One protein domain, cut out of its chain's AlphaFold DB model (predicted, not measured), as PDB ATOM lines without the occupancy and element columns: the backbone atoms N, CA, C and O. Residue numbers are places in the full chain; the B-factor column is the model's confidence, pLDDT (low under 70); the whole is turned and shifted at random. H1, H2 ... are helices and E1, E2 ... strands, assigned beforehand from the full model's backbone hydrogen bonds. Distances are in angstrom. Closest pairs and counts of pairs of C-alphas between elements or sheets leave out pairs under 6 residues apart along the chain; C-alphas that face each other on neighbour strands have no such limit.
ATOM      1  N   VAL A   9     107.243 109.242  72.767       77.88
ATOM      2  CA  VAL A   9     106.217 110.105  73.331       77.88
ATOM      3  C   VAL A   9     106.516 111.516  72.848       77.88
ATOM      4  O   VAL A   9     107.574 112.073  73.140       77.88
ATOM      5  N   LEU A  10     105.585 112.073  72.077       75.75
ATOM      6  CA  LEU A  10     105.618 113.471  71.673       75.75
ATOM      7  C   LEU A  10     105.653 114.343  72.941       75.75
ATOM      8  O   LEU A  10     104.764 114.181  73.781       75.75
ATOM      9  N   PRO A  11     106.642 115.243  73.100       83.19
ATOM     10  CA  PRO A  11     106.652 116.191  74.208       83.19
ATOM     11  C   PRO A  11     105.347 116.990  74.235       83.19
ATOM     12  O   PRO A  11     104.845 117.389  73.183       83.19
ATOM     13  N   GLU A  12     104.798 117.223  75.426       83.75
ATOM     14  CA  GLU A  12     103.502 117.891  75.589       83.75
ATOM     15  C   GLU A  12     103.500 119.290  74.944       83.75
ATOM     16  O   GLU A  12     102.575 119.639  74.211       83.75
ATOM     17  N   ASP A  13     104.600 120.029  75.092       84.25
ATOM     18  CA  ASP A  13     104.793 121.348  74.482       84.25
ATOM     19  C   ASP A  13     104.706 121.300  72.950       84.25
ATOM     20  O   ASP A  13     104.074 122.150  72.323       84.25
ATOM     21  N   ALA A  14     105.275 120.261  72.327       80.75
ATOM     22  CA  ALA A  14     105.223 120.092  70.879       80.75
ATOM     23  C   ALA A  14     103.796 119.788  70.396       80.75
ATOM     24  O   ALA A  14     103.392 120.255  69.332       80.75
ATOM     25  N   LEU A  15     103.010 119.043  71.182       83.25
ATOM     26  CA  LEU A  15     101.595 118.817  70.891       83.25
ATOM     27  C   LEU A  15     100.812 120.137  70.941       83.25
ATOM     28  O   LEU A  15     100.070 120.422  70.001       83.25
ATOM     29  N   TYR A  16     100.996 120.958  71.978       84.31
ATOM     30  CA  TYR A  16     100.322 122.258  72.084       84.31
ATOM     31  C   TYR A  16     100.695 123.199  70.940       84.31
ATOM     32  O   TYR A  16      99.808 123.773  70.314       84.31
ATOM     33  N   GLU A  17     101.981 123.310  70.609       84.12
ATOM     34  CA  GLU A  17     102.462 124.127  69.491       84.12
ATOM     35  C   GLU A  17     101.818 123.713  68.159       84.12
ATOM     36  O   GLU A  17     101.452 124.556  67.333       84.12
ATOM     37  N   ILE A  18     101.633 122.411  67.945       80.19
ATOM     38  CA  ILE A  18     100.949 121.905  66.758       80.19
ATOM     39  C   ILE A  18      99.451 122.227  66.808       80.19
ATOM     40  O   ILE A  18      98.906 122.719  65.818       80.19
ATOM     41  N   LEU A  19      98.780 121.975  67.937       83.56
ATOM     42  CA  LEU A  19      97.348 122.236  68.102       83.56
ATOM     43  C   LEU A  19      97.011 123.722  67.927       83.56
ATOM     44  O   LEU A  19      96.009 124.044  67.300       83.56
ATOM     45  N   LEU A  20      97.874 124.626  68.396       85.88
ATOM     46  CA  LEU A  20      97.729 126.074  68.214       85.88
ATOM     47  C   LEU A  20      97.870 126.519  66.750       85.88
ATOM     48  O   LEU A  20      97.377 127.582  66.378       85.88
ATOM     49  N   ARG A  21      98.541 125.723  65.908       81.88
ATOM     50  CA  ARG A  21      98.702 125.998  64.468       81.88
ATOM     51  C   ARG A  21      97.565 125.441  63.617       81.88
ATOM     52  O   ARG A  21      97.420 125.857  62.457       81.88
ATOM     53  N   LEU A  22      96.792 124.500  64.154       82.94
ATOM     54  CA  LEU A  22      95.576 124.012  63.519       82.94
ATOM     55  C   LEU A  22      94.526 125.128  63.500       82.94
ATOM     56  O   LEU A  22      94.498 125.999  64.368       82.94
ATOM     57  N   ARG A  23      93.663 125.134  62.479       78.88
ATOM     58  CA  ARG A  23      92.550 126.092  62.462       78.88
ATOM     59  C   ARG A  23      91.596 125.734  63.598       78.88
ATOM     60  O   ARG A  23      91.462 124.560  63.914       78.88
ATOM     61  N   GLY A  24      90.885 126.707  64.168       76.75
ATOM     62  CA  GLY A  24      89.887 126.419  65.213       76.75
ATOM     63  C   GLY A  24      88.856 125.362  64.782       76.75
ATOM     64  O   GLY A  24      88.430 124.543  65.587       76.75
ATOM     65  N   GLU A  25      88.553 125.321  63.482       76.81
ATOM     66  CA  GLU A  25      87.717 124.314  62.815       76.81
ATOM     67  C   GLU A  25      88.291 122.884  62.903       76.81
ATOM     68  O   GLU A  25      87.561 121.907  62.984       76.81
ATOM     69  N   ASP A  26      89.612 122.739  62.910       69.81
ATOM     70  CA  ASP A  26      90.288 121.440  62.944       69.81
ATOM     71  C   ASP A  26      90.401 120.863  64.368       69.81
ATOM     72  O   ASP A  26      90.696 119.681  64.537       69.81
ATOM     73  N   VAL A  27      90.196 121.690  65.403       68.31
ATOM     74  CA  VAL A  27      90.437 121.330  66.815       68.31
ATOM     75  C   VAL A  27      89.151 120.885  67.532       68.31
ATOM     76  O   VAL A  27      89.211 120.350  68.635       68.31
ATOM     77  N   SER A  28      87.974 121.003  66.909       62.12
ATOM     78  CA  SER A  28      86.681 120.661  67.531       62.12
ATOM     79  C   SER A  28      86.369 119.150  67.615       62.12
ATOM     80  O   SER A  28      85.208 118.766  67.770       62.12
ATOM     81  N   GLY A  29      87.371 118.269  67.504       53.69
ATOM     82  CA  GLY A  29      87.202 116.811  67.433       53.69
ATOM     83  C   GLY A  29      87.374 116.043  68.752       53.69
ATOM     84  O   GLY A  29      87.959 116.524  69.719       53.69
ATOM     85  N   ARG A  30      86.880 114.794  68.788       43.91
ATOM     86  CA  ARG A  30      87.106 113.841  69.892       43.91
ATOM     87  C   ARG A  30      88.410 113.063  69.677       43.91
ATOM     88  O   ARG A  30      88.682 112.606  68.569       43.91
ATOM     89  N   VAL A  31      89.181 112.851  70.748       43.16
ATOM     90  CA  VAL A  31      90.357 111.961  70.738       43.16
ATOM     91  C   VAL A  31      89.883 110.524  70.530       43.16
ATOM     92  O   VAL A  31      89.159 109.989  71.373       43.16
ATOM     93  N   VAL A  32      90.304 109.868  69.450       36.38
ATOM     94  CA  VAL A  32      90.093 108.424  69.284       36.38
ATOM     95  C   VAL A  32      91.353 107.711  69.761       36.38
ATOM     96  O   VAL A  32      92.433 107.860  69.193       36.38
ATOM     97  N   LYS A  33      91.240 106.955  70.857       33.97
ATOM     98  CA  LYS A  33      92.377 106.212  71.412       33.97
ATOM     99  C   LYS A  33      92.799 105.109  70.424       33.97
ATOM    100  O   LYS A  33      91.935 104.333  70.003       33.97
ATOM    101  N   PRO A  34      94.091 104.986  70.070       36.72
ATOM    102  CA  PRO A  34      94.552 103.873  69.250       36.72
ATOM    103  C   PRO A  34      94.387 102.537  70.002       36.72
ATOM    104  O   PRO A  34      94.474 102.504  71.234       36.72
ATOM    105  N   PRO A  35      94.144 101.420  69.293       36.09
ATOM    106  CA  PRO A  35      94.094 100.100  69.912       36.09
ATOM    107  C   PRO A  35      95.464  99.735  70.507       36.09
ATOM    108  O   PRO A  35      96.498  99.957  69.877       36.09
ATOM    109  N   GLU A  36      95.458  99.132  71.701       38.03
ATOM    110  CA  GLU A  36      96.637  98.830  72.546       38.03
ATOM    111  C   GLU A  36      97.701  97.913  71.904       38.03
ATOM    112  O   GLU A  36      98.734  97.652  72.509       38.03
ATOM    113  N   SER A  37      97.488  97.425  70.679       34.22
ATOM    114  CA  SER A  37      98.343  96.437  70.017       34.22
ATOM    115  C   SER A  37      99.302  97.008  68.964       34.22
ATOM    116  O   SER A  37      99.862  96.233  68.193       34.22
ATOM    117  N   THR A  38      99.473  98.330  68.870       38.12
ATOM    118  CA  THR A  38     100.337  98.949  67.845       38.12
ATOM    119  C   THR A  38     101.659  99.397  68.467       38.12
ATOM    120  O   THR A  38     101.678 100.272  69.324       38.12
ATOM    121  N   THR A  39     102.776  98.801  68.042       39.50
ATOM    122  CA  THR A  39     104.137  99.159  68.494       39.50
ATOM    123  C   THR A  39     104.604 100.530  67.997       39.50
ATOM    124  O   THR A  39     105.533 101.101  68.562       39.50
ATOM    125  N   THR A  40     103.935 101.093  66.990       38.50
ATOM    126  CA  THR A  40     104.115 102.477  66.536       38.50
ATOM    127  C   THR A  40     103.040 103.349  67.180       38.50
ATOM    128  O   THR A  40     101.848 103.104  66.990       38.50
ATOM    129  N   THR A  41     103.447 104.366  67.947       43.34
ATOM    130  CA  THR A  41     102.526 105.320  68.591       43.34
ATOM    131  C   THR A  41     101.958 106.268  67.532       43.34
ATOM    132  O   THR A  41     102.409 107.397  67.375       43.34
ATOM    133  N   THR A  42     100.988 105.787  66.758       42.03
ATOM    134  CA  THR A  42     100.205 106.608  65.832       42.03
ATOM    135  C   THR A  42      98.921 107.018  66.543       42.03
ATOM    136  O   THR A  42      98.052 106.180  66.789       42.03
ATOM    137  N   MET A  43      98.790 108.299  66.887       43.09
ATOM    138  CA  MET A  43      97.516 108.859  67.344       43.09
ATOM    139  C   MET A  43      96.725 109.326  66.122       43.09
ATOM    140  O   MET A  43      97.161 110.221  65.397       43.09
ATOM    141  N   ALA A  44      95.584 108.686  65.876       45.69
ATOM    142  CA  ALA A  44      94.651 109.065  64.823       45.69
ATOM    143  C   ALA A  44      93.435 109.740  65.458       45.69
ATOM    144  O   ALA A  44      92.842 109.204  66.393       45.69
ATOM    145  N   TRP A  45      93.072 110.912  64.950       44.31
ATOM    146  CA  TRP A  45      91.895 111.652  65.387       44.31
ATOM    147  C   TRP A  45      90.844 111.535  64.291       44.31
ATOM    148  O   TRP A  45      91.093 111.927  63.150       44.31
ATOM    149  N   GLU A  46      89.695 110.947  64.616       40.16
ATOM    150  CA  GLU A  46      88.589 110.783  63.673       40.16
ATOM    151  C   GLU A  46      87.399 111.621  64.140       40.16
ATOM    152  O   GLU A  46      86.914 111.487  65.266       40.16
ATOM    153  N   TYR A  47      86.947 112.514  63.264       40.50
ATOM    154  CA  TYR A  47      85.793 113.368  63.497       40.50
ATOM    155  C   TYR A  47      84.521 112.643  63.041       40.50
ATOM    156  O   TYR A  47      84.372 112.317  61.866       40.50
ATOM    157  N   THR A  48      83.601 112.380  63.969       35.44
ATOM    158  CA  THR A  48      82.267 111.836  63.670       35.44
ATOM    159  C   THR A  48      81.207 112.784  64.219       35.44
ATOM    160  O   THR A  48      81.218 113.114  65.405       35.44
ATOM    161  N   HIS A  49      80.300 113.245  63.355       39.62
ATOM    162  CA  HIS A  49      79.170 114.077  63.770       39.62
ATOM    163  C   HIS A  49      78.105 113.237  64.485       39.62
ATOM    164  O   HIS A  49      77.791 112.127  64.059       39.62
ATOM    165  N   GLY A  50      77.527 113.804  65.549       36.28
ATOM    166  CA  GLY A  50      76.167 113.480  65.981       36.28
ATOM    167  C   GLY A  50      75.154 114.247  65.125       36.28
ATOM    168  O   GLY A  50      75.445 115.371  64.710       36.28
ATOM    169  N   CYS A  58      79.555 124.375  55.151       44.59
ATOM    170  CA  CYS A  58      80.212 123.266  54.466       44.59
ATOM    171  C   CYS A  58      81.473 122.883  55.249       44.59
ATOM    172  O   CYS A  58      82.579 123.312  54.928       44.59
ATOM    173  N   PHE A  59      81.290 122.141  56.337       54.31
ATOM    174  CA  PHE A  59      82.383 121.690  57.174       54.31
ATOM    175  C   PHE A  59      83.008 120.475  56.500       54.31
ATOM    176  O   PHE A  59      82.473 119.368  56.551       54.31
ATOM    177  N   CYS A  60      84.110 120.695  55.789       60.28
ATOM    178  CA  CYS A  60      84.859 119.607  55.180       60.28
ATOM    179  C   CYS A  60      85.526 118.804  56.306       60.28
ATOM    180  O   CYS A  60      86.363 119.374  57.012       60.28
ATOM    181  N   PRO A  61      85.187 117.517  56.508       73.81
ATOM    182  CA  PRO A  61      85.859 116.714  57.519       73.81
ATOM    183  C   PRO A  61      87.354 116.658  57.187       73.81
ATOM    184  O   PRO A  61      87.749 116.263  56.088       73.81
ATOM    185  N   SER A  62      88.191 117.089  58.129       80.12
ATOM    186  CA  SER A  62      89.640 116.946  58.038       80.12
ATOM    187  C   SER A  62      90.082 115.770  58.911       80.12
ATOM    188  O   SER A  62      89.636 115.610  60.047       80.12
ATOM    189  N   ILE A  63      90.938 114.902  58.370       85.38
ATOM    190  CA  ILE A  63      91.564 113.817  59.143       85.38
ATOM    191  C   ILE A  63      92.977 114.260  59.490       85.38
ATOM    192  O   ILE A  63      93.722 114.687  58.605       85.38
ATOM    193  N   ILE A  64      93.357 114.143  60.760       88.56
ATOM    194  CA  ILE A  64      94.670 114.565  61.249       88.56
ATOM    195  C   ILE A  64      95.429 113.350  61.774       88.56
ATOM    196  O   ILE A  64      94.958 112.624  62.653       88.56
ATOM    197  N   VAL A  65      96.620 113.135  61.222       90.06
ATOM    198  CA  VAL A  65      97.522 112.045  61.594       90.06
ATOM    199  C   VAL A  65      98.839 112.634  62.073       90.06
ATOM    200  O   VAL A  65      99.461 113.427  61.368       90.06
ATOM    201  N   PHE A  66      99.279 112.217  63.256       90.12
ATOM    202  CA  PHE A  66     100.553 112.621  63.846       90.12
ATOM    203  C   PHE A  66     101.562 111.482  63.710       90.12
ATOM    204  O   PHE A  66     101.223 110.322  63.954       90.12
ATOM    205  N   GLY A  67     102.803 111.801  63.344       89.00
ATOM    206  CA  GLY A  67     103.875 110.812  63.267       89.00
ATOM    207  C   GLY A  67     105.262 111.414  63.453       89.00
ATOM    208  O   GLY A  67     105.520 112.543  63.041       89.00
ATOM    209  N   LEU A  68     106.158 110.642  64.065       90.00
ATOM    210  CA  LEU A  68     107.594 110.914  64.099       90.00
ATOM    211  C   LEU A  68     108.225 110.351  62.825       90.00
ATOM    212  O   LEU A  68     107.974 109.197  62.479       90.00
ATOM    213  N   VAL A  69     109.040 111.138  62.130       87.44
ATOM    214  CA  VAL A  69     109.786 110.676  60.957       87.44
ATOM    215  C   VAL A  69     111.114 110.075  61.422       87.44
ATOM    216  O   VAL A  69     111.998 110.841  61.813       87.44
ATOM    217  N   PRO A  70     111.307 108.741  61.348       84.81
ATOM    218  CA  PRO A  70     112.458 108.078  61.967       84.81
ATOM    219  C   PRO A  70     113.806 108.577  61.447       84.81
ATOM    220  O   PRO A  70     114.747 108.713  62.217       84.81
ATOM    221  N   SER A  71     113.890 108.905  60.155       89.38
ATOM    222  CA  SER A  71     115.131 109.356  59.515       89.38
ATOM    223  C   SER A  71     115.589 110.750  59.941       89.38
ATOM    224  O   SER A  71     116.757 111.078  59.771       89.38
ATOM    225  N   THR A  72     114.682 111.578  60.463       89.75
ATOM    226  CA  THR A  72     114.975 112.983  60.811       89.75
ATOM    227  C   THR A  72     114.776 113.287  62.291       89.75
ATOM    228  O   THR A  72     115.226 114.324  62.760       89.75
ATOM    229  N   GLY A  73     114.070 112.426  63.030       91.00
ATOM    230  CA  GLY A  73     113.626 112.728  64.391       91.00
ATOM    231  C   GLY A  73     112.573 113.844  64.466       91.00
ATOM    232  O   GLY A  73     112.220 114.275  65.559       91.00
ATOM    233  N   GLU A  74     112.047 114.316  63.330       90.31
ATOM    234  CA  GLU A  74     111.051 115.386  63.286       90.31
ATOM    235  C   GLU A  74     109.629 114.844  63.411       90.31
ATOM    236  O   GLU A  74     109.240 113.894  62.721       90.31
ATOM    237  N   TYR A  75     108.803 115.512  64.211       89.00
ATOM    238  CA  TYR A  75     107.365 115.269  64.222       89.00
ATOM    239  C   TYR A  75     106.682 115.979  63.053       89.00
ATOM    240  O   TYR A  75     106.944 117.150  62.763       89.00
ATOM    241  N   LYS A  76     105.782 115.264  62.379       91.19
ATOM    242  CA  LYS A  76     104.978 115.778  61.268       91.19
ATOM    243  C   LYS A  76     103.513 115.484  61.504       91.19
ATOM    244  O   LYS A  76     103.135 114.419  61.993       91.19
ATOM    245  N   VAL A  77     102.697 116.440  61.097       92.12
ATOM    246  CA  VAL A  77     101.250 116.320  61.073       92.12
ATOM    247  C   VAL A  77     100.799 116.292  59.636       92.12
ATOM    248  O   VAL A  77     101.073 117.199  58.856       92.12
ATOM    249  N   LEU A  78     100.110 115.219  59.281       92.50
ATOM    250  CA  LEU A  78      99.432 115.091  58.012       92.50
ATOM    251  C   LEU A  78      97.965 115.426  58.236       92.50
ATOM    252  O   LEU A  78      97.232 114.652  58.848       92.50
ATOM    253  N   ARG A  79      97.540 116.566  57.707       91.12
ATOM    254  CA  ARG A  79      96.135 116.926  57.615       91.12
ATOM    255  C   ARG A  79      95.632 116.588  56.220       91.12
ATOM    256  O   ARG A  79      96.130 117.083  55.212       91.12
ATOM    257  N   ILE A  80      94.647 115.714  56.163       90.06
ATOM    258  CA  ILE A  80      93.974 115.301  54.940       90.06
ATOM    259  C   ILE A  80      92.743 116.187  54.812       90.06
ATOM    260  O   ILE A  80      91.848 116.126  55.651       90.06
ATOM    261  N   VAL A  81      92.728 117.022  53.777       89.56
ATOM    262  CA  VAL A  81      91.566 117.825  53.407       89.56
ATOM    263  C   VAL A  81      90.895 117.086  52.256       89.56
ATOM    264  O   VAL A  81      91.453 116.985  51.159       89.56
ATOM    265  N   GLU A  82      89.732 116.493  52.517       78.75
ATOM    266  CA  GLU A  82      88.931 115.880  51.460       78.75
ATOM    267  C   GLU A  82      88.322 116.986  50.594       78.75
ATOM    268  O   GLU A  82      87.254 117.517  50.885       78.75
ATOM    269  N   ASP A  83      89.031 117.360  49.530       65.75
ATOM    270  CA  ASP A  83      88.472 118.203  48.481       65.75
ATOM    271  C   ASP A  83      87.940 117.310  47.357       65.75
ATOM    272  O   ASP A  83      88.684 116.773  46.529       65.75
ATOM    273  N   PHE A  84      86.628 117.087  47.372       57.16
ATOM    274  CA  PHE A  84      85.927 116.296  46.370       57.16
ATOM    275  C   PHE A  84      85.670 117.120  45.105       57.16
ATOM    276  O   PHE A  84      84.521 117.351  44.719       57.16
ATOM    277  N   SER A  85      86.721 117.470  44.365       58.91
ATOM    278  CA  SER A  85      86.524 117.653  42.928       58.91
ATOM    279  C   SER A  85      86.133 116.291  42.353       58.91
ATOM    280  O   SER A  85      86.968 115.400  42.210       58.91
ATOM    281  N   ARG A  86      84.845 116.095  42.030       60.41
ATOM    282  CA  ARG A  86      84.304 114.823  41.494       60.41
ATOM    283  C   ARG A  86      85.081 114.284  40.286       60.41
ATOM    284  O   ARG A  86      84.973 113.102  39.967       60.41
ATOM    285  N   GLN A  87      85.824 115.147  39.603       73.19
ATOM    286  CA  GLN A  87      86.572 114.810  38.402       73.19
ATOM    287  C   GLN A  87      88.009 114.375  38.713       73.19
ATOM    288  O   GLN A  87      88.535 113.493  38.033       73.19
ATOM    289  N   ASP A  88      88.612 114.899  39.781       70.56
ATOM    290  CA  ASP A  88      89.981 114.584  40.161       70.56
ATOM    291  C   ASP A  88      90.018 113.680  41.390       70.56
ATOM    292  O   ASP A  88      89.789 114.085  42.523       70.56
ATOM    293  N   LYS A  89      90.387 112.416  41.166       82.94
ATOM    294  CA  LYS A  89      90.646 111.412  42.212       82.94
ATOM    295  C   LYS A  89      91.935 111.733  42.974       82.94
ATOM    296  O   LYS A  89      92.822 110.879  43.067       82.94
ATOM    297  N   ARG A  90      92.114 112.960  43.448       84.38
ATOM    298  CA  ARG A  90      93.277 113.397  44.216       84.38
ATOM    299  C   ARG A  90      92.808 113.886  45.577       84.38
ATOM    300  O   ARG A  90      91.829 114.600  45.678       84.38
ATOM    301  N   ILE A  91      93.519 113.467  46.608       88.88
ATOM    302  CA  ILE A  91      93.365 113.948  47.973       88.88
ATOM    303  C   ILE A  91      94.388 115.056  48.160       88.88
ATOM    304  O   ILE A  91      95.557 114.892  47.783       88.88
ATOM    305  N   LEU A  92      93.963 116.169  48.743       90.38
ATOM    306  CA  LEU A  92      94.865 117.238  49.113       90.38
ATOM    307  C   LEU A  92      95.338 117.010  50.552       90.38
ATOM    308  O   LEU A  92      94.546 116.893  51.483       90.38
ATOM    309  N   CYS A  93      96.649 116.904  50.732       92.56
ATOM    310  CA  CYS A  93      97.253 116.738  52.043       92.56
ATOM    311  C   CYS A  93      98.076 117.978  52.395       92.56
ATOM    312  O   CYS A  93      98.951 118.375  51.626       92.56
ATOM    313  N   GLU A  94      97.828 118.551  53.564       93.94
ATOM    314  CA  GLU A  94      98.654 119.576  54.196       93.94
ATOM    315  C   GLU A  94      99.606 118.875  55.170       93.94
ATOM    316  O   GLU A  94      99.176 118.171  56.081       93.94
ATOM    317  N   ILE A  95     100.912 119.010  54.950       93.12
ATOM    318  CA  ILE A  95     101.932 118.547  55.892       93.12
ATOM    319  C   ILE A  95     102.337 119.755  56.727       93.12
ATOM    320  O   ILE A  95     102.866 120.717  56.167       93.12
ATOM    321  N   LEU A  96     102.095 119.691  58.033       92.81
ATOM    322  CA  LEU A  96     102.565 120.668  59.005       92.81
ATOM    323  C   LEU A  96     103.739 120.076  59.782       92.81
ATOM    324  O   LEU A  96     103.684 118.938  60.253       92.81
ATOM    325  N   THR A  97     104.805 120.844  59.906       90.75
ATOM    326  CA  THR A  97     105.971 120.526  60.735       90.75
ATOM    327  C   THR A  97     105.954 121.380  62.006       90.75
ATOM    328  O   THR A  97     105.244 122.384  62.083       90.75
ATOM    329  N   VAL A  98     106.701 120.961  63.033       86.06
ATOM    330  CA  VAL A  98     106.741 121.648  64.345       86.06
ATOM    331  C   VAL A  98     107.247 123.090  64.229       86.06
ATOM    332  O   VAL A  98     106.771 123.971  64.938       86.06
ATOM    333  N   ASP A  99     108.142 123.358  63.277       88.94
ATOM    334  CA  ASP A  99     108.622 124.704  62.933       88.94
ATOM    335  C   ASP A  99     107.517 125.626  62.367       88.94
ATOM    336  O   ASP A  99     107.723 126.824  62.191       88.94
ATOM    337  N   GLY A 100     106.321 125.092  62.098       88.06
ATOM    338  CA  GLY A 100     105.208 125.809  61.487       88.06
ATOM    339  C   GLY A 100     105.261 125.870  59.966       88.06
ATOM    340  O   GLY A 100     104.379 126.494  59.369       88.06
ATOM    341  N   SER A 101     106.236 125.219  59.329       90.19
ATOM    342  CA  SER A 101     106.271 125.102  57.877       90.19
ATOM    343  C   SER A 101     105.093 124.262  57.380       90.19
ATOM    344  O   SER A 101     104.654 123.288  58.002       90.19
ATOM    345  N   ARG A 102     104.524 124.694  56.252       93.19
ATOM    346  CA  ARG A 102     103.338 124.092  55.641       93.19
ATOM    347  C   ARG A 102     103.667 123.692  54.223       93.19
ATOM    348  O   ARG A 102     104.073 124.521  53.407       93.19
ATOM    349  N   ARG A 103     103.448 122.421  53.899       93.44
ATOM    350  CA  ARG A 103     103.655 121.910  52.546       93.44
ATOM    351  C   ARG A 103     102.444 121.140  52.062       93.44
ATOM    352  O   ARG A 103     102.111 120.081  52.586       93.44
ATOM    353  N   TRP A 104     101.847 121.633  50.987       93.62
ATOM    354  CA  TRP A 104     100.754 120.957  50.307       93.62
ATOM    355  C   TRP A 104     101.281 119.861  49.381       93.62
ATOM    356  O   TRP A 104     102.250 120.048  48.640       93.62
ATOM    357  N   LYS A 105     100.633 118.696  49.413       91.62
ATOM    358  CA  LYS A 105     100.863 117.596  48.478       91.62
ATOM    359  C   LYS A 105      99.528 117.042  48.005       91.62
ATOM    360  O   LYS A 105      98.773 116.473  48.786       91.62
ATOM    361  N   ALA A 106      99.283 117.133  46.703       89.31
ATOM    362  CA  ALA A 106      98.226 116.361  46.072       89.31
ATOM    363  C   ALA A 106      98.682 114.900  45.950       89.31
ATOM    364  O   ALA A 106      99.722 114.597  45.356       89.31
ATOM    365  N   ARG A 107      97.908 113.974  46.510       84.75
ATOM    366  CA  ARG A 107      98.119 112.532  46.370       84.75
ATOM    367  C   ARG A 107      97.004 111.956  45.526       84.75
ATOM    368  O   ARG A 107      95.852 112.325  45.690       84.75
ATOM    369  N   LYS A 108      97.310 111.020  44.628       86.12
ATOM    370  CA  LYS A 108      96.243 110.238  43.991       86.12
ATOM    371  C   LYS A 108      95.494 109.487  45.094       86.12
ATOM    372  O   LYS A 108      96.127 108.909  45.977       86.12
ATOM    373  N   HIS A 109      94.170 109.483  45.017       74.31
ATOM    374  CA  HIS A 109      93.236 108.776  45.885       74.31
ATOM    375  C   HIS A 109      93.348 107.257  45.644       74.31
ATOM    376  O   HIS A 109      92.429 106.579  45.187       74.31
TER     377      HIS A 109
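AT A GLANCE: This is residues 9 to 50 and 58 to 109 of the 233 residues of an uncharacterized protein of Digitaria exilis (UniProt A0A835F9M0). A strongly twisted slab of four antiparallel strands has helix H1 slantwise over one face and the short H2 grazing it. A long stretch with no named element, residues 28 to 50, folds out beyond edge strand E1 and back, where its residues 44 to 45 pair with residues 64 to 65 of E1. The 94 printed residues, under half of them in named elements, have two helices and then four strands in the sheet order E1 E2 E3 E4, a meander, each strand the antiparallel neighbour of the one before. The class is mixed, helices and strands, and the whole is compact, with a radius of gyration of the C-alphas of 14.0 A and spans of 40 by 33 by 28 A.

HOW THE PARTS SIT: E1, residues 62 to 69, and E2, residues 74 to 81, form an antiparallel hairpin, with N 65 and O 78 within hydrogen-bond range at 2.9 A. E2 and E3, residues 90 to 97, form the next, with N 79 and O 94 at 2.8 A. E3 and E4, residues 102 to 108, form the third, with N 93 and O 105 at 2.9 A. Edge strands E1 and E4 are apart. H1, residues 12 to 21, is on the sheet, over E2 and only just over E3, where 3 of its C-alphas fall; its closest C-alphas to E2 are Ile 18 and Val 77, 8.0 A. H2, residues 24 to 27, only grazes the sheet. In H1 every O i to N i+4 pair is within hydrogen-bond range; H2 is too short for one.

IN THESE COORDINATES: H1 begins at C-alpha 12 (103.502, 117.891, 75.589) and is 14.6 A long. E1 measures 21.3 A, E2 and E3 22.0 A each, and E4 19.4 A, ending at C-alpha 108 (96.243, 110.238, 43.991).

THE WHOLE: The C-alphas farthest apart are Pro 11 and Gln 87, 41.1 A. Residues 51 to 57 are not printed; C-alphas 50 and 58 are 15.6 A apart across the cut. Confidence is under 70 at residues 26 to 50, 58 to 60 and 83 to 86.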